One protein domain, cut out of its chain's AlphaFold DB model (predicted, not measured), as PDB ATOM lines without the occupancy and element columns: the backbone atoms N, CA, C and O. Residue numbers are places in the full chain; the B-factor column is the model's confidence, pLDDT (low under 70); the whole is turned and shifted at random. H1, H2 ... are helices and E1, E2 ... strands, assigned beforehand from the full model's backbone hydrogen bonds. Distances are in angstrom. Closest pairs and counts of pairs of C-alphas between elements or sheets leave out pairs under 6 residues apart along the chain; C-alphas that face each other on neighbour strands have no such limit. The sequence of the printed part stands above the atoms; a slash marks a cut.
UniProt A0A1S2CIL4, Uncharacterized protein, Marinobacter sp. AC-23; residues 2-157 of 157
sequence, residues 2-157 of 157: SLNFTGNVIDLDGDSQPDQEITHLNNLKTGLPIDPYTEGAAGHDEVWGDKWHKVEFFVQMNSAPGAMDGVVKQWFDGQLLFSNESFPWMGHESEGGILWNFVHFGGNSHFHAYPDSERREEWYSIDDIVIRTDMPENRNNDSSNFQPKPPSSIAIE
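What this domain is: This is residues 2 to 157 of the 157 residues of an uncharacterized protein of Marinobacter sp. AC-23 (UniProt A0A1S2CIL4). Little regular structure: a small three-stranded sheet amid long loops, with residues 2 to 43 looping on its E3 side, part of residues 88 to 157 passing its E1 side, and residues 106 to 112 and 114 to 121 sticking out. The 156 printed residues hold H1, E1, E2 and E3 in that order, 26 residues in named elements, mostly strand. The whole is only just compact, close to loose: radius of gyration of the C-alphas 17.8 A, spans 50 by 37 by 35 A.

How they stand to each other: E1, residues 55 to 60, E2, residues 70 to 76, and E3, residues 79 to 87, form a meander, each strand the antiparallel neighbour of the one before. In hairpin E1 and E2, at 175 degrees, N 58 and O 73 are 3.0 A apart, within hydrogen-bond range. In hairpin E2 and E3, at 170 degrees, N 74 and O 82 are 2.9 A apart, also within range. H1, residues 44 to 47, is not on the sheet and is apart from E2 and E3; it is too short for an O i to N i+4 pair, and its one O i to N i+3 pair is within range.

Where its parts are: H1 spans 5.7 A from C-alpha 44 at (402.002, 149.780, 205.320). E1 spans 17.1 A, E2 20.8 A and E3 20.5 A, ending at C-alpha 87 at (387.313, 138.308, 185.318).

The domain as a whole: The C-alphas farthest apart, of His 92 and Glu 157, are 50.6 A apart. The printed part has no cut, and no link between named elements is long. pLDDT is under 70 for 35 residues, among them 140 to 157.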
ATOM      1  N   SER A   2     392.955 139.367 196.488       55.69
ATOM      2  CA  SER A   2     393.487 140.427 197.344       55.69
ATOM      3  C   SER A   2     394.420 141.286 196.504       55.69
ATOM      4  O   SER A   2     395.414 140.778 196.003       55.69
ATOM      5  N   LEU A   3     394.096 142.565 196.320       68.06
ATOM      6  CA  LEU A   3     394.935 143.524 195.585       68.06
ATOM      7  C   LEU A   3     396.012 144.100 196.522       68.06
ATOM      8  O   LEU A   3     396.128 145.311 196.694       68.06
ATOM      9  N   ASN A   4     396.741 143.209 197.203       68.00
ATOM     10  CA  ASN A   4     397.595 143.537 198.349       68.00
ATOM     11  C   ASN A   4     399.083 143.639 197.987       68.00
ATOM     12  O   ASN A   4     399.922 143.508 198.875       68.00
ATOM     13  N   PHE A   5     399.416 143.857 196.710       72.81
ATOM     14  CA  PHE A   5     400.798 143.959 196.203       72.81
ATOM     15  C   PHE A   5     401.641 142.665 196.294       72.81
ATOM     16  O   PHE A   5     402.748 142.618 195.766       72.81
ATOM     17  N   THR A   6     401.110 141.615 196.920       70.38
ATOM     18  CA  THR A   6     401.730 140.308 197.201       70.38
ATOM     19  C   THR A   6     400.722 139.177 196.944       70.38
ATOM     20  O   THR A   6     399.522 139.430 196.816       70.38
ATOM     21  N   GLY A   7     401.180 137.921 196.894       67.06
ATOM     22  CA  GLY A   7     400.304 136.749 196.750       67.06
ATOM     23  C   GLY A   7     399.937 136.403 195.301       67.06
ATOM     24  O   GLY A   7     398.762 136.340 194.953       67.06
ATOM     25  N   ASN A   8     400.959 136.162 194.480       67.62
ATOM     26  CA  ASN A   8     400.899 135.821 193.056       67.62
ATOM     27  C   ASN A   8     400.200 136.867 192.178       67.62
ATOM     28  O   ASN A   8     399.450 136.542 191.264       67.62
ATOM     29  N   VAL A   9     400.460 138.149 192.441       69.81
ATOM     30  CA  VAL A   9     399.868 139.255 191.665       69.81
ATOM     31  C   VAL A   9     400.273 139.263 190.192       69.81
ATOM     32  O   VAL A   9     399.652 139.985 189.420       69.81
ATOM     33  N   ILE A  10     401.286 138.481 189.809       73.38
ATOM     34  CA  ILE A  10     401.815 138.409 188.446       73.38
ATOM     35  C   ILE A  10     401.402 137.164 187.662       73.38
ATOM     36  O   ILE A  10     401.748 137.117 186.502       73.38
ATOM     37  N   ASP A  11     400.701 136.190 188.241       71.06
ATOM     38  CA  ASP A  11     400.196 134.994 187.534       71.06
ATOM     39  C   ASP A  11     398.802 134.677 188.091       71.06
ATOM     40  O   ASP A  11     398.608 133.916 189.044       71.06
ATOM     41  N   LEU A  12     397.819 135.421 187.592       68.88
ATOM     42  CA  LEU A  12     396.481 135.484 188.175       68.88
ATOM     43  C   LEU A  12     395.512 134.509 187.529       68.88
ATOM     44  O   LEU A  12     394.484 134.189 188.135       68.88
ATOM     45  N   ASP A  13     395.801 134.079 186.306       70.25
ATOM     46  CA  ASP A  13     395.079 132.999 185.646       70.25
ATOM     47  C   ASP A  13     395.606 131.608 186.056       70.25
ATOM     48  O   ASP A  13     394.914 130.606 185.848       70.25
ATOM     49  N   GLY A  14     396.751 131.558 186.748       72.44
ATOM     50  CA  GLY A  14     397.343 130.344 187.294       72.44
ATOM     51  C   GLY A  14     397.997 129.472 186.226       72.44
ATOM     52  O   GLY A  14     398.163 128.266 186.448       72.44
ATOM     53  N   ASP A  15     398.335 130.039 185.066       79.06
ATOM     54  CA  ASP A  15     398.998 129.343 183.967       79.06
ATOM     55  C   ASP A  15     400.515 129.160 184.193       79.06
ATOM     56  O   ASP A  15     401.203 128.498 183.404       79.06
ATOM     57  N   SER A  16     401.026 129.657 185.328       77.69
ATOM     58  CA  SER A  16     402.445 129.634 185.701       77.69
ATOM     59  C   SER A  16     403.341 130.476 184.786       77.69
ATOM     60  O   SER A  16     404.559 130.256 184.752       77.69
ATOM     61  N   GLN A  17     402.771 131.424 184.042       77.88
ATOM     62  CA  GLN A  17     403.469 132.463 183.298       77.88
ATOM     63  C   GLN A  17     403.170 133.840 183.902       77.88
ATOM     64  O   GLN A  17     402.054 134.112 184.328       77.88
ATOM     65  N   PRO A  18     404.158 134.751 183.945       74.38
ATOM     66  CA  PRO A  18     403.883 136.112 184.375       74.38
ATOM     67  C   PRO A  18     402.992 136.867 183.371       74.38
ATOM     68  O   PRO A  18     403.407 137.109 182.236       74.38
ATOM     69  N   ASP A  19     401.824 137.321 183.818       72.44
ATOM     70  CA  ASP A  19     400.899 138.221 183.120       72.44
ATOM     71  C   ASP A  19     401.524 139.613 182.877       72.44
ATOM     72  O   ASP A  19     401.227 140.296 181.890       72.44
ATOM     73  N   GLN A  20     402.418 140.048 183.775       72.75
ATOM     74  CA  GLN A  20     403.141 141.317 183.677       72.75
ATOM     75  C   GLN A  20     404.494 141.300 184.401       72.75
ATOM     76  O   GLN A  20     404.734 140.516 185.319       72.75
ATOM     77  N   GLU A  21     405.363 142.245 184.035       73.38
ATOM     78  CA  GLU A  21     406.616 142.513 184.742       73.38
ATOM     79  C   GLU A  21     406.453 143.641 185.775       73.38
ATOM     80  O   GLU A  21     406.065 144.765 185.446       73.38
ATOM     81  N   ILE A  22     406.830 143.358 187.026       73.44
ATOM     82  CA  ILE A  22     406.966 144.363 188.087       73.44
ATOM     83  C   ILE A  22     408.447 144.730 188.213       73.44
ATOM     84  O   ILE A  22     409.282 143.931 188.628       73.44
ATOM     85  N   THR A  23     408.773 145.960 187.840       67.94
ATOM     86  CA  THR A  23     410.145 146.474 187.717       67.94
ATOM     87  C   THR A  23     410.505 147.549 188.743       67.94
ATOM     88  O   THR A  23     411.693 147.799 188.952       67.94
ATOM     89  N   HIS A  24     409.523 148.217 189.363       69.06
ATOM     90  CA  HIS A  24     409.761 149.408 190.192       69.06
ATOM     91  C   HIS A  24     409.007 149.430 191.532       69.06
ATOM     92  O   HIS A  24     409.215 150.362 192.310       69.06
ATOM     93  N   LEU A  25     408.203 148.410 191.855       77.56
ATOM     94  CA  LEU A  25     407.619 148.265 193.190       77.56
ATOM     95  C   LEU A  25     408.671 147.733 194.178       77.56
ATOM     96  O   LEU A  25     408.852 146.527 194.345       77.56
ATOM     97  N   ASN A  26     409.368 148.654 194.838       79.44
ATOM     98  CA  ASN A  26     410.363 148.336 195.855       79.44
ATOM     99  C   ASN A  26     409.806 148.562 197.258       79.44
ATOM    100  O   ASN A  26     409.131 149.555 197.518       79.44
ATOM    101  N   ASN A  27     410.176 147.677 198.177       82.81
ATOM    102  CA  ASN A  27     409.961 147.842 199.601       82.81
ATOM    103  C   ASN A  27     410.717 149.095 200.070       82.81
ATOM    104  O   ASN A  27     411.944 149.172 199.970       82.81
ATOM    105  N   LEU A  28     409.995 150.081 200.597       84.56
ATOM    106  CA  LEU A  28     410.540 151.377 200.999       84.56
ATOM    107  C   LEU A  28     411.538 151.290 202.163       84.56
ATOM    108  O   LEU A  28     412.369 152.187 202.312       84.56
ATOM    109  N   LYS A  29     411.508 150.217 202.963       83.81
ATOM    110  CA  LYS A  29     412.468 149.996 204.055       83.81
ATOM    111  C   LYS A  29     413.766 149.364 203.584       83.81
ATOM    112  O   LYS A  29     414.836 149.734 204.062       83.81
ATOM    113  N   THR A  30     413.674 148.363 202.714       83.12
ATOM    114  CA  THR A  30     414.837 147.555 202.312       83.12
ATOM    115  C   THR A  30     415.447 148.020 200.994       83.12
ATOM    116  O   THR A  30     416.609 147.726 200.723       83.12
ATOM    117  N   GLY A  31     414.680 148.741 200.172       79.88
ATOM    118  CA  GLY A  31     415.040 149.122 198.807       79.88
ATOM    119  C   GLY A  31     415.037 147.958 197.813       79.88
ATOM    120  O   GLY A  31     415.395 148.157 196.654       79.88
ATOM    121  N   LEU A  32     414.661 146.753 198.250       77.81
ATOM    122  CA  LEU A  32     414.551 145.564 197.405       77.81
ATOM    123  C   LEU A  32     413.144 145.473 196.801       77.81
ATOM    124  O   LEU A  32     412.208 145.979 197.420       77.81
ATOM    125  N   PRO A  33     412.962 144.811 195.645       74.56
ATOM    126  CA  PRO A  33     411.632 144.546 195.103       74.56
ATOM    127  C   PRO A  33     410.722 143.883 196.142       74.56
ATOM    128  O   PRO A  33     411.168 142.997 196.877       74.56
ATOM    129  N   ILE A  34     409.457 144.307 196.210       76.88
ATOM    130  CA  ILE A  34     408.438 143.551 196.945       76.88
ATOM    131  C   ILE A  34     408.268 142.223 196.213       76.88
ATOM    132  O   ILE A  34     408.005 142.221 195.013       76.88
ATOM    133  N   ASP A  35     408.457 141.106 196.916       73.69
ATOM    134  CA  ASP A  35     408.297 139.783 196.322       73.69
ATOM    135  C   ASP A  35     406.811 139.535 196.008       73.69
ATOM    136  O   ASP A  35     406.012 139.381 196.941       73.69
ATOM    137  N   PRO A  36     406.419 139.467 194.720       69.38
ATOM    138  CA  PRO A  36     405.026 139.265 194.351       69.38
ATOM    139  C   PRO A  36     404.523 137.861 194.714       69.38
ATOM    140  O   PRO A  36     403.311 137.646 194.718       69.38
ATOM    141  N   TYR A  37     405.410 136.913 195.033       68.69
ATOM    142  CA  TYR A  37     405.073 135.522 195.339       68.69
ATOM    143  C   TYR A  37     404.967 135.220 196.835       68.69
ATOM    144  O   TYR A  37     404.395 134.194 197.205       68.69
ATOM    145  N   THR A  38     405.498 136.082 197.705       69.94
ATOM    146  CA  THR A  38     405.429 135.855 199.153       69.94
ATOM    147  C   THR A  38     403.976 135.946 199.631       69.94
ATOM    148  O   THR A  38     403.268 136.918 199.361       69.94
ATOM    149  N   GLU A  39     403.524 134.918 200.356       64.19
ATOM    150  CA  GLU A  39     402.214 134.917 201.006       64.19
ATOM    151  C   GLU A  39     402.185 135.922 202.166       64.19
ATOM    152  O   GLU A  39     403.088 135.969 203.001       64.19
ATOM    153  N   GLY A  40     401.117 136.715 202.238       66.56
ATOM    154  CA  GLY A  40     400.936 137.752 203.253       66.56
ATOM    155  C   GLY A  40     400.452 139.056 202.635       66.56
ATOM    156  O   GLY A  40     400.202 139.119 201.434       66.56
ATOM    157  N   ALA A  41     400.292 140.090 203.456       68.56
ATOM    158  CA  ALA A  41     400.083 141.458 202.994       68.56
ATOM    159  C   ALA A  41     401.385 142.241 203.188       68.56
ATOM    160  O   ALA A  41     402.004 142.117 204.246       68.56
ATOM    161  N   ALA A  42     401.776 143.046 202.199       76.38
ATOM    162  CA  ALA A  42     402.871 143.991 202.381       76.38
ATOM    163  C   ALA A  42     402.544 144.977 203.519       76.38
ATOM    164  O   ALA A  42     401.407 145.445 203.649       76.38
ATOM    165  N   GLY A  43     403.537 145.272 204.357       77.12
ATOM    166  CA  GLY A  43     403.397 146.216 205.458       77.12
ATOM    167  C   GLY A  43     403.120 147.631 204.953       77.12
ATOM    168  O   GLY A  43     403.600 148.036 203.892       77.12
ATOM    169  N   HIS A  44     402.364 148.418 205.724       79.31
ATOM    170  CA  HIS A  44     402.002 149.780 205.320       79.31
ATOM    171  C   HIS A  44     403.241 150.643 205.024       79.31
ATOM    172  O   HIS A  44     403.311 151.352 204.025       79.31
ATOM    173  N   ASP A  45     404.260 150.541 205.869       83.25
ATOM    174  CA  ASP A  45     405.521 151.268 205.739       83.25
ATOM    175  C   ASP A  45     406.482 150.681 204.691       83.25
ATOM    176  O   ASP A  45     407.476 151.318 204.347       83.25
ATOM    177  N   GLU A  46     406.186 149.498 204.155       83.62
ATOM    178  CA  GLU A  46     406.929 148.894 203.048       83.62
ATOM    179  C   GLU A  46     406.454 149.418 201.694       83.62
ATOM    180  O   GLU A  46     407.264 149.512 200.777       83.62
ATOM    181  N   VAL A  47     405.168 149.761 201.569       84.19
ATOM    182  CA  VAL A  47     404.562 150.198 200.300       84.19
ATOM    183  C   VAL A  47     404.331 151.705 200.264       84.19
ATOM    184  O   VAL A  47     404.654 152.333 199.264       84.19
ATOM    185  N   TRP A  48     403.785 152.283 201.340       83.88
ATOM    186  CA  TRP A  48     403.303 153.671 201.364       83.88
ATOM    187  C   TRP A  48     404.283 154.638 202.038       83.88
ATOM    188  O   TRP A  48     404.515 155.747 201.561       83.88
ATOM    189  N   GLY A  49     404.880 154.223 203.161       82.50
ATOM    190  CA  GLY A  49     405.859 155.035 203.893       82.50
ATOM    191  C   GLY A  49     405.356 156.449 204.228       82.50
ATOM    192  O   GLY A  49     404.228 156.625 204.681       82.50
ATOM    193  N   ASP A  50     406.215 157.453 204.025       80.75
ATOM    194  CA  ASP A  50     405.952 158.884 204.244       80.75
ATOM    195  C   ASP A  50     405.744 159.671 202.932       80.75
ATOM    196  O   ASP A  50     405.906 160.894 202.894       80.75
ATOM    197  N   LYS A  51     405.409 158.976 201.837       81.50
ATOM    198  CA  LYS A  51     405.345 159.545 200.485       81.50
ATOM    199  C   LYS A  51     403.933 159.502 199.915       81.50
ATOM    200  O   LYS A  51     403.104 158.677 200.281       81.50
ATOM    201  N   TRP A  52     403.679 160.397 198.965       84.50
ATOM    202  CA  TRP A  52     402.492 160.322 198.124       84.50
ATOM    203  C   TRP A  52     402.688 159.291 197.020       84.50
ATOM    204  O   TRP A  52     403.715 159.310 196.340       84.50
ATOM    205  N   HIS A  53     401.665 158.466 196.817       85.38
ATOM    206  CA  HIS A  53     401.620 157.456 195.770       85.38
ATOM    207  C   HIS A  53     400.401 157.660 194.880       85.38
ATOM    208  O   HIS A  53     399.306 157.964 195.364       85.38
ATOM    209  N   LYS A  54     400.580 157.469 193.573       86.12
ATOM    210  CA  LYS A  54     399.470 157.454 192.617       86.12
ATOM    211  C   LYS A  54     398.943 156.029 192.517       86.12
ATOM    212  O   LYS A  54     399.665 155.134 192.088       86.12
ATOM    213  N   VAL A  55     397.676 155.830 192.864       87.88
ATOM    214  CA  VAL A  55     397.002 154.533 192.739       87.88
ATOM    215  C   VAL A  55     395.894 154.655 191.714       87.88
ATOM    216  O   VAL A  55     395.072 155.567 191.782       87.88
ATOM    217  N   GLU A  56     395.862 153.730 190.766       89.94
ATOM    218  CA  GLU A  56     394.854 153.718 189.716       89.94
ATOM    219  C   GLU A  56     394.195 152.346 189.656       89.94
ATOM    220  O   GLU A  56     394.863 151.316 189.755       89.94
ATOM    221  N   PHE A  57     392.885 152.343 189.434       91.25
ATOM    222  CA  PHE A  57     392.111 151.135 189.194       91.25
ATOM    223  C   PHE A  57     391.321 151.296 187.903       91.25
ATOM    224  O   PHE A  57     390.735 152.350 187.649       91.25
ATOM    225  N   PHE A  58     391.269 150.236 187.107       92.19
ATOM    226  CA  PHE A  58     390.313 150.113 186.016       92.19
ATOM    227  C   PHE A  58     389.528 148.829 186.215       92.19
ATOM    228  O   PHE A  58     390.108 147.753 186.340       92.19
ATOM    229  N   VAL A  59     388.207 148.954 186.262       92.81
ATOM    230  CA  VAL A  59     387.301 147.826 186.442       92.81
ATOM    231  C   VAL A  59     386.201 147.885 185.398       92.81
ATOM    232  O   VAL A  59     385.674 148.954 185.091       92.81
ATOM    233  N   GLN A  60     385.846 146.723 184.867       93.81
ATOM    234  CA  GLN A  60     384.749 146.556 183.926       93.81
ATOM    235  C   GLN A  60     383.972 145.305 184.312       93.81
ATOM    236  O   GLN A  60     384.556 144.228 184.420       93.81
ATOM    237  N   MET A  61     382.661 145.448 184.504       94.06
ATOM    238  CA  MET A  61     381.767 144.307 184.702       94.06
ATOM    239  C   MET A  61     381.840 143.360 183.501       94.06
ATOM    240  O   MET A  61     381.956 143.809 182.361       94.06
ATOM    241  N   ASN A  62     381.728 142.060 183.756       94.81
ATOM    242  CA  ASN A  62     381.511 141.081 182.697       94.81
ATOM    243  C   ASN A  62     380.119 141.266 182.060       94.81
ATOM    244  O   ASN A  62     379.204 141.797 182.690       94.81
ATOM    245  N   SER A  63     379.947 140.859 180.802       95.00
ATOM    246  CA  SER A  63     378.741 141.157 180.011       95.00
ATOM    247  C   SER A  63     377.478 140.439 180.497       95.00
ATOM    248  O   SER A  63     376.365 140.919 180.271       95.00
ATOM    249  N   ALA A  64     377.637 139.300 181.170       95.19
ATOM    250  CA  ALA A  64     376.564 138.496 181.743       95.19
ATOM    251  C   ALA A  64     377.099 137.598 182.876       95.19
ATOM    252  O   ALA A  64     378.302 137.342 182.923       95.19
ATOM    253  N   PRO A  65     376.235 137.066 183.763       96.00
ATOM    254  CA  PRO A  65     376.618 136.040 184.734       96.00
ATOM    255  C   PRO A  65     377.446 134.903 184.120       96.00
ATOM    256  O   PRO A  65     377.044 134.272 183.143       96.00
ATOM    257  N   GLY A  66     378.626 134.653 184.688       93.75
ATOM    258  CA  GLY A  66     379.566 133.625 184.238       93.75
ATOM    259  C   GLY A  66     380.371 133.961 182.975       93.75
ATOM    260  O   GLY A  66     381.219 133.159 182.594       93.75
ATOM    261  N   ALA A  67     380.148 135.113 182.331       95.81
ATOM    262  CA  ALA A  67     380.988 135.549 181.218       95.81
ATOM    263  C   ALA A  67     382.399 135.905 181.715       95.81
ATOM    264  O   ALA A  67     382.552 136.551 182.755       95.81
ATOM    265  N   MET A  68     383.415 135.483 180.960       94.75
ATOM    266  CA  MET A  68     384.840 135.690 181.253       94.75
ATOM    267  C   MET A  68     385.393 136.872 180.447       94.75
ATOM    268  O   MET A  68     386.373 136.734 179.728       94.75
ATOM    269  N   ASP A  69     384.709 138.013 180.503       95.38
ATOM    270  CA  ASP A  69     385.031 139.226 179.733       95.38
ATOM    271  C   ASP A  69     385.002 140.509 180.586       95.38
ATOM    272  O   ASP A  69     384.959 141.627 180.067       95.38
ATOM    273  N   GLY A  70     384.998 140.356 181.912       94.25
ATOM    274  CA  GLY A  70     385.203 141.464 182.834       94.25
ATOM    275  C   GLY A  70     386.685 141.787 182.984       94.25
ATOM    276  O   GLY A  70     387.554 140.940 182.785       94.25
ATOM    277  N   VAL A  71     386.973 143.024 183.373       92.94
ATOM    278  CA  VAL A  71     388.343 143.524 183.502       92.94
ATOM    279  C   VAL A  71     388.586 144.023 184.914       92.94
ATOM    280  O   VAL A  71     387.715 144.643 185.531       92.94
ATOM    281  N   VAL A  72     389.791 143.781 185.406       91.12
ATOM    282  CA  VAL A  72     390.343 144.397 186.603       91.12
ATOM    283  C   VAL A  72     391.816 144.697 186.359       91.12
ATOM    284  O   VAL A  72     392.572 143.843 185.901       91.12
ATOM    285  N   LYS A  73     392.227 145.932 186.629       89.31
ATOM    286  CA  LYS A  73     393.616 146.380 186.528       89.31
ATOM    287  C   LYS A  73     393.946 147.316 187.677       89.31
ATOM    288  O   LYS A  73     393.099 148.120 188.075       89.31
ATOM    289  N   GLN A  74     395.173 147.228 188.169       88.75
ATOM    290  CA  GLN A  74     395.708 148.121 189.191       88.75
ATOM    291  C   GLN A  74     397.071 148.642 188.757       88.75
ATOM    292  O   GLN A  74     397.926 147.879 188.294       88.75
ATOM    293  N   TRP A  75     397.278 149.934 188.976       87.50
ATOM    294  CA  TRP A  75     398.577 150.563 188.833       87.50
ATOM    295  C   TRP A  75     398.985 151.283 190.104       87.50
ATOM    296  O   TRP A  75     398.144 151.799 190.844       87.50
ATOM    297  N   PHE A  76     400.292 151.325 190.320       85.50
ATOM    298  CA  PHE A  76     400.930 152.010 191.430       85.50
ATOM    299  C   PHE A  76     402.112 152.807 190.892       85.50
ATOM    300  O   PHE A  76     402.956 152.259 190.185       85.50
ATOM    301  N   ASP A  77     402.120 154.112 191.151       84.62
ATOM    302  CA  ASP A  77     403.096 155.064 190.611       84.62
ATOM    303  C   ASP A  77     403.299 154.914 189.089       84.62
ATOM    304  O   ASP A  77     404.405 154.971 188.556       84.62
ATOM    305  N   GLY A  78     402.189 154.690 188.375       81.56
ATOM    306  CA  GLY A  78     402.140 154.516 186.920       81.56
ATOM    307  C   GLY A  78     402.457 153.101 186.421       81.56
ATOM    308  O   GLY A  78     402.047 152.750 185.309       81.56
ATOM    309  N   GLN A  79     403.101 152.258 187.232       82.62
ATOM    310  CA  GLN A  79     403.423 150.875 186.882       82.62
ATOM    311  C   GLN A  79     402.202 149.961 186.983       82.62
ATOM    312  O   GLN A  79     401.477 149.999 187.970       82.62
ATOM    313  N   LEU A  80     401.999 149.106 185.974       84.06
ATOM    314  CA  LEU A  80     400.981 148.055 186.011       84.06
ATOM    315  C   LEU A  80     401.429 146.971 186.985       84.06
ATOM    316  O   LEU A  80     402.488 146.383 186.796       84.06
ATOM    317  N   LEU A  81     400.622 146.731 188.014       80.44
ATOM    318  CA  LEU A  81     400.901 145.704 189.016       80.44
ATOM    319  C   LEU A  81     400.085 144.441 188.802       80.44
ATOM    320  O   LEU A  81     400.557 143.350 189.102       80.44
ATOM    321  N   PHE A  82     398.854 144.617 188.337       81.19
ATOM    322  CA  PHE A  82     397.839 143.584 188.274       81.19
ATOM    323  C   PHE A  82     396.986 143.834 187.031       81.19
ATOM    324  O   PHE A  82     396.502 144.956 186.839       81.19
ATOM    325  N   SER A  83     396.780 142.807 186.207       86.06
ATOM    326  CA  SER A  83     395.865 142.845 185.069       86.06
ATOM    327  C   SER A  83     395.196 141.492 184.882       86.06
ATOM    328  O   SER A  83     395.865 140.501 184.641       86.06
ATOM    329  N   ASN A  84     393.867 141.459 184.929       86.19
ATOM    330  CA  ASN A  84     393.091 140.300 184.506       86.19
ATOM    331  C   ASN A  84     391.907 140.787 183.661       86.19
ATOM    332  O   ASN A  84     391.063 141.554 184.130       86.19
ATOM    333  N   GLU A  85     391.881 140.373 182.396       91.06
ATOM    334  CA  GLU A  85     390.842 140.738 181.418       91.06
ATOM    335  C   GLU A  85     389.813 139.619 181.189       91.06
ATOM    336  O   GLU A  85     388.983 139.706 180.288       91.06
ATOM    337  N   SER A  86     389.869 138.564 182.001       91.19
ATOM    338  CA  SER A  86     388.960 137.417 181.973       91.19
ATOM    339  C   SER A  86     388.280 137.235 183.333       91.19
ATOM    340  O   SER A  86     388.206 136.129 183.865       91.19
ATOM    341  N   PHE A  87     387.804 138.325 183.941       89.19
ATOM    342  CA  PHE A  87     387.313 138.308 185.318       89.19
ATOM    343  C   PHE A  87     385.775 138.200 185.406       89.19
ATOM    344  O   PHE A  87     385.069 139.106 184.954       89.19
ATOM    345  N   PRO A  88     385.212 137.145 186.028       92.12
ATOM    346  CA  PRO A  88     383.765 136.957 186.124       92.12
ATOM    347  C   PRO A  88     383.185 137.652 187.365       92.12
ATOM    348  O   PRO A  88     382.812 137.000 188.341       92.12
ATOM    349  N   TRP A  89     383.100 138.985 187.342       91.81
ATOM    350  CA  TRP A  89     382.553 139.775 188.459       91.81
ATOM    351  C   TRP A  89     381.157 139.306 188.901       91.81
ATOM    352  O   TRP A  89     380.899 139.141 190.093       91.81
ATOM    353  N   MET A  90     380.271 139.040 187.938       94.25
ATOM    354  CA  MET A  90     379.066 138.240 188.130       94.25
ATOM    355  C   MET A  90     379.416 136.773 187.898       94.25
ATOM    356  O   MET A  90     379.621 136.356 186.754       94.25
ATOM    357  N   GLY A  91     379.451 135.986 188.974       91.88
ATOM    358  CA  GLY A  91     379.618 134.536 188.887       91.88
ATOM    359  C   GLY A  91     378.463 133.853 188.145       91.88
ATOM    360  O   GLY A  91     377.411 134.454 187.931       91.88
ATOM    361  N   HIS A  92     378.651 132.584 187.772       94.12
ATOM    362  CA  HIS A  92     377.656 131.799 187.023       94.12
ATOM    363  C   HIS A  92     376.278 131.747 187.706       94.12
ATOM    364  O   HIS A  92     375.255 131.841 187.042       94.12
ATOM    365  N   GLU A  93     376.271 131.671 189.038       94.00
ATOM    366  CA  GLU A  93     375.060 131.604 189.871       94.00
ATOM    367  C   GLU A  93     374.405 132.977 190.116       94.00
ATOM    368  O   GLU A  93     373.457 133.087 190.891       94.00
ATOM    369  N   SER A  94     374.931 134.057 189.529       92.50
ATOM    370  CA  SER A  94     374.362 135.393 189.705       92.50
ATOM    371  C   SER A  94     373.051 135.533 188.933       92.50
ATOM    372  O   SER A  94     372.976 135.194 187.755       92.50
ATOM    373  N   GLU A  95     372.039 136.137 189.561       90.69
ATOM    374  CA  GLU A  95     370.795 136.535 188.882       90.69
ATOM    375  C   GLU A  95     371.025 137.620 187.806       90.69
ATOM    376  O   GLU A  95     370.167 137.846 186.953       90.69
ATOM    377  N   GLY A  96     372.195 138.273 187.814       88.88
ATOM    378  CA  GLY A  96     372.545 139.359 186.903       88.88
ATOM    379  C   GLY A  96     371.808 140.670 187.199       88.88
ATOM    380  O   GLY A  96     371.075 140.808 188.174       88.88
ATOM    381  N   GLY A  97     372.047 141.686 186.364       82.88
ATOM    382  CA  GLY A  97     371.320 142.967 186.401       82.88
ATOM    383  C   GLY A  97     371.690 143.927 187.541       82.88
ATOM    384  O   GLY A  97     371.261 145.080 187.516       82.88
ATOM    385  N   ILE A  98     372.511 143.499 188.503       83.38
ATOM    386  CA  ILE A  98     373.064 144.352 189.560       83.38
ATOM    387  C   ILE A  98     374.472 144.779 189.148       83.38
ATOM    388  O   ILE A  98     375.383 143.956 189.069       83.38
ATOM    389  N   LEU A  99     374.643 146.073 188.887       87.44
ATOM    390  CA  LEU A  99     375.920 146.680 188.509       87.44
ATOM    391  C   LEU A  99     376.426 147.599 189.628       87.44
ATOM    392  O   LEU A  99     375.659 148.013 190.501       87.44
ATOM    393  N   TRP A 100     377.713 147.949 189.598       89.31
ATOM    394  CA  TRP A 100     378.282 148.893 190.560       89.31
ATOM    395  C   TRP A 100     377.739 150.307 190.363       89.31
ATOM    396  O   TRP A 100     377.681 150.821 189.248       89.31
ATOM    397  N   ASN A 101     377.379 150.953 191.468       88.44
ATOM    398  CA  ASN A 101     376.842 152.312 191.485       88.44
ATOM    399  C   ASN A 101     377.428 153.185 192.610       88.44
ATOM    400  O   ASN A 101     376.945 154.294 192.832       88.44
ATOM    401  N   PHE A 102     378.450 152.704 193.321       88.62
ATOM    402  CA  PHE A 102     379.114 153.449 194.385       88.62
ATOM    403  C   PHE A 102     380.612 153.140 194.431       88.62
ATOM    404  O   PHE A 102     381.051 152.060 194.043       88.62
ATOM    405  N   VAL A 103     381.375 154.103 194.943       87.88
ATOM    406  CA  VAL A 103     382.793 153.972 195.290       87.88
ATOM    407  C   VAL A 103     382.938 154.432 196.736       87.88
ATOM    408  O   VAL A 103     382.322 155.420 197.137       87.88
ATOM    409  N   HIS A 104     383.720 153.703 197.525       87.31
ATOM    410  CA  HIS A 104     383.966 153.998 198.931       87.31
ATOM    411  C   HIS A 104     385.460 153.875 199.229       87.31
ATOM    412  O   HIS A 104     386.124 152.989 198.696       87.31
ATOM    413  N   PHE A 105     385.964 154.747 200.100       83.94
ATOM    414  CA  PHE A 105     387.340 154.722 200.586       83.94
ATOM    415  C   PHE A 105     387.356 154.325 202.056       83.94
ATOM    416  O   PHE A 105     386.537 154.793 202.844       83.94
ATOM    417  N   GLY A 106     388.298 153.460 202.418       75.69
ATOM    418  CA  GLY A 106     388.295 152.797 203.715       75.69
ATOM    419  C   GLY A 106     387.353 151.592 203.749       75.69
ATOM    420  O   GLY A 106     386.713 151.213 202.767       75.69
ATOM    421  N   GLY A 107     387.302 150.949 204.905       74.25
ATOM    422  CA  GLY A 107     386.661 149.653 205.097       74.25
ATOM    423  C   GLY A 107     387.453 148.852 206.122       74.25
ATOM    424  O   GLY A 107     388.565 149.241 206.453       74.25
ATOM    425  N   ASN A 108     386.847 147.790 206.653       70.25
ATOM    426  CA  ASN A 108     387.395 146.918 207.699       70.25
ATOM    427  C   ASN A 108     388.398 147.602 208.657       70.25
ATOM    428  O   ASN A 108     389.610 147.491 208.498       70.25
ATOM    429  N   SER A 109     387.886 148.264 209.696       64.44
ATOM    430  CA  SER A 109     388.697 148.946 210.716       64.44
ATOM    431  C   SER A 109     389.449 147.997 211.665       64.44
ATOM    432  O   SER A 109     389.973 148.442 212.681       64.44
ATOM    433  N   HIS A 110     389.454 146.691 211.390       71.06
ATOM    434  CA  HIS A 110     390.121 145.671 212.193       71.06
ATOM    435  C   HIS A 110     391.456 145.275 211.547       71.06
ATOM    436  O   HIS A 110     391.620 144.168 211.031       71.06
ATOM    437  N   PHE A 111     392.396 146.220 211.532       68.12
ATOM    438  CA  PHE A 111     393.756 146.029 211.034       68.12
ATOM    439  C   PHE A 111     394.733 145.971 212.217       68.12
ATOM    440  O   PHE A 111     394.750 146.877 213.044       68.12
ATOM    441  N   HIS A 112     395.530 144.903 212.299       72.56
ATOM    442  CA  HIS A 112     396.472 144.644 213.398       72.56
ATOM    443  C   HIS A 112     397.905 144.470 212.876       72.56
ATOM    444  O   HIS A 112     398.546 143.452 213.136       72.56
ATOM    445  N   ALA A 113     398.418 145.434 212.104       72.62
ATOM    446  CA  ALA A 113     399.834 145.402 211.707       72.62
ATOM    447  C   ALA A 113     400.789 145.543 212.901       72.62
ATOM    448  O   ALA A 113     401.917 145.057 212.843       72.62
ATOM    449  N   TYR A 114     400.330 146.171 213.986       76.81
ATOM    450  CA  TYR A 114     401.099 146.380 215.208       76.81
ATOM    451  C   TYR A 114     400.366 145.793 216.423       76.81
ATOM    452  O   TYR A 114     399.135 145.709 216.417       76.81
ATOM    453  N   PRO A 115     401.091 145.392 217.485       83.81
ATOM    454  CA  PRO A 115     400.481 144.926 218.723       83.81
ATOM    455  C   PRO A 115     399.553 145.974 219.351       83.81
ATOM    456  O   PRO A 115     399.951 147.123 219.549       83.81
ATOM    457  N   ASP A 116     398.367 145.550 219.794       83.94
ATOM    458  CA  ASP A 116     397.380 146.419 220.462       83.94
ATOM    459  C   ASP A 116     397.954 147.179 221.670       83.94
ATOM    460  O   ASP A 116     397.511 148.281 222.000       83.94
ATOM    461  N   SER A 117     398.973 146.613 222.329       89.25
ATOM    462  CA  SER A 117     399.673 147.246 223.451       89.25
ATOM    463  C   SER A 117     400.361 148.560 223.083       89.25
ATOM    464  O   SER A 117     400.565 149.390 223.966       89.25
ATOM    465  N   GLU A 118     400.725 148.756 221.814       86.56
ATOM    466  CA  GLU A 118     401.341 150.001 221.349       86.56
ATOM    467  C   GLU A 118     400.326 151.139 221.219       86.56
ATOM    468  O   GLU A 118     400.726 152.299 221.249       86.56
ATOM    469  N   ARG A 119     399.023 150.821 221.116       83.88
ATOM    470  CA  ARG A 119     397.930 151.800 220.969       83.88
ATOM    471  C   ARG A 119     398.236 152.869 219.914       83.88
ATOM    472  O   ARG A 119     397.985 154.052 220.144       83.88
ATOM    473  N   ARG A 120     398.823 152.447 218.791       80.06
ATOM    474  CA  ARG A 120     399.213 153.344 217.704       80.06
ATOM    475  C   ARG A 120     397.987 153.973 217.060       80.06
ATOM    476  O   ARG A 120     396.978 153.305 216.845       80.06
ATOM    477  N   GLU A 121     398.123 155.251 216.743       79.31
ATOM    478  CA  GLU A 121     397.236 155.949 215.827       79.31
ATOM    479  C   GLU A 121     397.908 155.989 214.455       79.31
ATOM    480  O   GLU A 121     399.111 156.237 214.349       79.31
ATOM    481  N   GLU A 122     397.133 155.691 213.419       76.12
ATOM    482  CA  GLU A 122     397.582 155.713 212.033       76.12
ATOM    483  C   GLU A 122     396.678 156.641 211.234       76.12
ATOM    484  O   GLU A 122     395.450 156.600 211.341       76.12
ATOM    485  N   TRP A 123     397.302 157.459 210.401       78.75
ATOM    486  CA  TRP A 123     396.639 158.402 209.516       78.75
ATOM    487  C   TRP A 123     397.148 158.195 208.100       78.75
ATOM    488  O   TRP A 123     398.348 158.072 207.858       78.75
ATOM    489  N   TYR A 124     396.214 158.220 207.161       81.06
ATOM    490  CA  TYR A 124     396.487 158.317 205.739       81.06
ATOM    491  C   TYR A 124     395.648 159.453 205.164       81.06
ATOM    492  O   TYR A 124     394.603 159.823 205.703       81.06
ATOM    493  N   SER A 125     396.130 160.033 204.074       83.31
ATOM    494  CA  SER A 125     395.435 161.092 203.351       83.31
ATOM    495  C   SER A 125     395.197 160.644 201.918       83.31
ATOM    496  O   SER A 125     396.032 159.968 201.325       83.31
ATOM    497  N   ILE A 126     394.042 161.013 201.376       86.44
ATOM    498  CA  ILE A 126     393.671 160.768 199.983       86.44
ATOM    499  C   ILE A 126     393.373 162.131 199.374       86.44
ATOM    500  O   ILE A 126     392.609 162.904 199.952       86.44
ATOM    501  N   ASP A 127     393.971 162.411 198.224       86.00
ATOM    502  CA  ASP A 127     393.760 163.647 197.477       86.00
ATOM    503  C   ASP A 127     393.684 163.356 195.971       86.00
ATOM    504  O   ASP A 127     394.026 162.256 195.529       86.00
ATOM    505  N   ASP A 128     393.197 164.331 195.201       85.00
ATOM    506  CA  ASP A 128     393.097 164.302 193.737       85.00
ATOM    507  C   ASP A 128     392.295 163.105 193.182       85.00
ATOM    508  O   ASP A 128     392.659 162.459 192.196       85.00
ATOM    509  N   ILE A 129     391.148 162.816 193.808       88.38
ATOM    510  CA  ILE A 129     390.257 161.724 193.398       88.38
ATOM    511  C   ILE A 129     389.616 162.033 192.041       88.38
ATOM    512  O   ILE A 129     388.840 162.981 191.892       88.38
ATOM    513  N   VAL A 130     389.859 161.153 191.069       89.06
ATOM    514  CA  VAL A 130     389.242 161.191 189.740       89.06
ATOM    515  C   VAL A 130     388.502 159.881 189.485       89.06
ATOM    516  O   VAL A 130     389.088 158.804 189.551       89.06
ATOM    517  N   ILE A 131     387.210 159.971 189.154       90.62
ATOM    518  CA  ILE A 131     386.373 158.827 188.770       90.62
ATOM    519  C   ILE A 131     385.912 159.033 187.328       90.62
ATOM    520  O   ILE A 131     385.429 160.108 186.970       90.62
ATOM    521  N   ARG A 132     386.072 157.999 186.498       90.69
ATOM    522  CA  ARG A 132     385.751 158.020 185.068       90.69
ATOM    523  C   ARG A 132     384.980 156.774 184.666       90.69
ATOM    524  O   ARG A 132     385.069 155.742 185.319       90.69
ATOM    525  N   THR A 133     384.258 156.884 183.559       90.88
ATOM    526  CA  THR A 133     383.540 155.774 182.915       90.88
ATOM    527  C   THR A 133     384.386 155.024 181.885       90.88
ATOM    528  O   THR A 133     383.943 154.020 181.342       90.88
ATOM    529  N   ASP A 134     385.584 155.525 181.595       89.06
ATOM    530  CA  ASP A 134     386.479 155.051 180.545       89.06
ATOM    531  C   ASP A 134     387.947 155.227 180.952       89.06
ATOM    532  O   ASP A 134     388.300 156.108 181.746       89.06
ATOM    533  N   MET A 135     388.808 154.384 180.378       85.94
ATOM    534  CA  MET A 135     390.254 154.491 180.534       85.94
ATOM    535  C   MET A 135     390.789 155.644 179.661       85.94
ATOM    536  O   MET A 135     390.480 155.692 178.471       85.94
ATOM    537  N   PRO A 136     391.625 156.555 180.198       83.12
ATOM    538  CA  PRO A 136     392.206 157.636 179.410       83.12
ATOM    539  C   PRO A 136     393.046 157.106 178.239       83.12
ATOM    540  O   PRO A 136     393.982 156.340 178.460       83.12
ATOM    541  N   GLU A 137     392.801 157.598 177.019       75.81
ATOM    542  CA  GLU A 137     393.578 157.228 175.818       75.81
ATOM    543  C   GLU A 137     395.094 157.442 175.991       75.81
ATOM    544  O   GLU A 137     395.904 156.668 175.488       75.81
ATOM    545  N   ASN A 138     395.487 158.465 176.755       70.69
ATOM    546  CA  ASN A 138     396.884 158.820 177.000       70.69
ATOM    547  C   ASN A 138     397.416 158.346 178.358       70.69
ATOM    548  O   ASN A 138     398.448 158.848 178.793       70.69
ATOM    549  N   ARG A 139     396.764 157.389 179.033       78.44
ATOM    550  CA  ARG A 139     397.211 156.915 180.355       78.44
ATOM    551  C   ARG A 139     398.676 156.460 180.338       78.44
ATOM    552  O   ARG A 139     399.454 156.858 181.194       78.44
ATOM    553  N   ASN A 140     399.069 155.687 179.326       65.94
ATOM    554  CA  ASN A 140     400.442 155.180 179.203       65.94
ATOM    555  C   ASN A 140     401.464 156.270 178.826       65.94
ATOM    556  O   ASN A 140     402.662 156.060 178.979       65.94
ATOM    557  N   ASN A 141     400.995 157.424 178.339       57.81
ATOM    558  CA  ASN A 141     401.825 158.584 178.009       57.81
ATOM    559  C   ASN A 141     401.883 159.600 179.158       57.81
ATOM    560  O   ASN A 141     402.637 160.569 179.083       57.81
ATOM    561  N   ASP A 142     401.088 159.400 180.209       57.47
ATOM    562  CA  ASP A 142     401.067 160.256 181.384       57.47
ATOM    563  C   ASP A 142     402.187 159.843 182.346       57.47
ATOM    564  O   ASP A 142     401.965 159.288 183.418       57.47
ATOM    565  N   SER A 143     403.427 160.117 181.936       52.31
ATOM    566  CA  SER A 143     404.616 160.033 182.789       52.31
ATOM    567  C   SER A 143     404.735 161.243 183.723       52.31
ATOM    568  O   SER A 143     405.839 161.583 184.157       52.31
ATOM    569  N   SER A 144     403.647 161.989 183.945       52.47
ATOM    570  CA  SER A 144     403.702 163.143 184.824       52.47
ATOM    571  C   SER A 144     403.939 162.650 186.252       52.47
ATOM    572  O   SER A 144     403.162 161.880 186.811       52.47
ATOM    573  N   ASN A 145     405.048 163.101 186.845       53.91
ATOM    574  CA  ASN A 145     405.323 163.004 188.281       53.91
ATOM    575  C   ASN A 145     404.347 163.911 189.046       53.91
ATOM    576  O   ASN A 145     404.751 164.875 189.701       53.91
ATOM    577  N   PHE A 146     403.048 163.672 188.895       56.59
ATOM    578  CA  PHE A 146     402.034 164.370 189.652       56.59
ATOM    579  C   PHE A 146     402.040 163.805 191.072       56.59
ATOM    580  O   PHE A 146     401.498 162.737 191.337       56.59
ATOM    581  N   GLN A 147     402.719 164.513 191.972       60.19
ATOM    582  CA  GLN A 147     402.579 164.314 193.408       60.19
ATOM    583  C   GLN A 147     401.557 165.336 193.915       60.19
ATOM    584  O   GLN A 147     401.804 166.541 193.753       60.19
ATOM    585  N   PRO A 148     400.438 164.889 194.514       61.09
ATOM    586  CA  PRO A 148     399.528 165.773 195.222       61.09
ATOM    587  C   PRO A 148     400.309 166.642 196.202       61.09
ATOM    588  O   PRO A 148     401.249 166.184 196.863       61.09
ATOM    589  N   LYS A 149     399.946 167.920 196.295       62.66
ATOM    590  CA  LYS A 149     400.480 168.767 197.361       62.66
ATOM    591  C   LYS A 149     399.590 168.549 198.576       62.66
ATOM    592  O   LYS A 149     398.423 168.920 198.489       62.66
ATOM    593  N   PRO A 150     400.111 168.019 199.697       60.69
ATOM    594  CA  PRO A 150     399.300 167.866 200.896       60.69
ATOM    595  C   PRO A 150     398.686 169.223 201.275       60.69
ATOM    596  O   PRO A 150     399.351 170.256 201.095       60.69
ATOM    597  N   PRO A 151     397.454 169.261 201.817       60.78
ATOM    598  CA  PRO A 151     396.866 170.495 202.314       60.78
ATOM    599  C   PRO A 151     397.834 171.193 203.275       60.78
ATOM    600  O   PRO A 151     398.251 170.618 204.278       60.78
ATOM    601  N   SER A 152     398.188 172.449 202.996       60.12
ATOM    602  CA  SER A 152     399.230 173.182 203.736       60.12
ATOM    603  C   SER A 152     398.876 173.502 205.198       60.12
ATOM    604  O   SER A 152     399.653 174.164 205.881       60.12
ATOM    605  N   SER A 153     397.687 173.108 205.659       60.62
ATOM    606  CA  SER A 153     397.122 173.444 206.969       60.62
ATOM    607  C   SER A 153     396.911 172.246 207.895       60.62
ATOM    608  O   SER A 153     396.380 172.438 208.986       60.62
ATOM    609  N   ILE A 154     397.276 171.026 207.487       57.69
ATOM    610  CA  ILE A 154     397.205 169.853 208.368       57.69
ATOM    611  C   ILE A 154     398.569 169.689 209.041       57.69
ATOM    612  O   ILE A 154     399.540 169.277 208.411       57.69
ATOM    613  N   ALA A 155     398.641 170.053 210.320       57.44
ATOM    614  CA  ALA A 155     399.708 169.603 211.201       57.44
ATOM    615  C   ALA A 155     399.265 168.266 211.799       57.44
ATOM    616  O   ALA A 155     398.222 168.202 212.449       57.44
ATOM    617  N   ILE A 156     400.024 167.210 211.524       52.66
ATOM    618  CA  ILE A 156     399.897 165.943 212.240       52.66
ATOM    619  C   ILE A 156     400.776 166.093 213.488       52.66
ATOM    620  O   ILE A 156     401.988 166.264 213.347       52.66
ATOM    621  N   GLU A 157     400.150 166.159 214.666       46.25
ATOM    622  CA  GLU A 157     400.837 166.227 215.969       46.25
ATOM    623  C   GLU A 157     401.346 164.856 216.424       46.25
ATOM    624  O   GLU A 157     400.633 163.850 216.205       46.25
TER     625      GLU A 157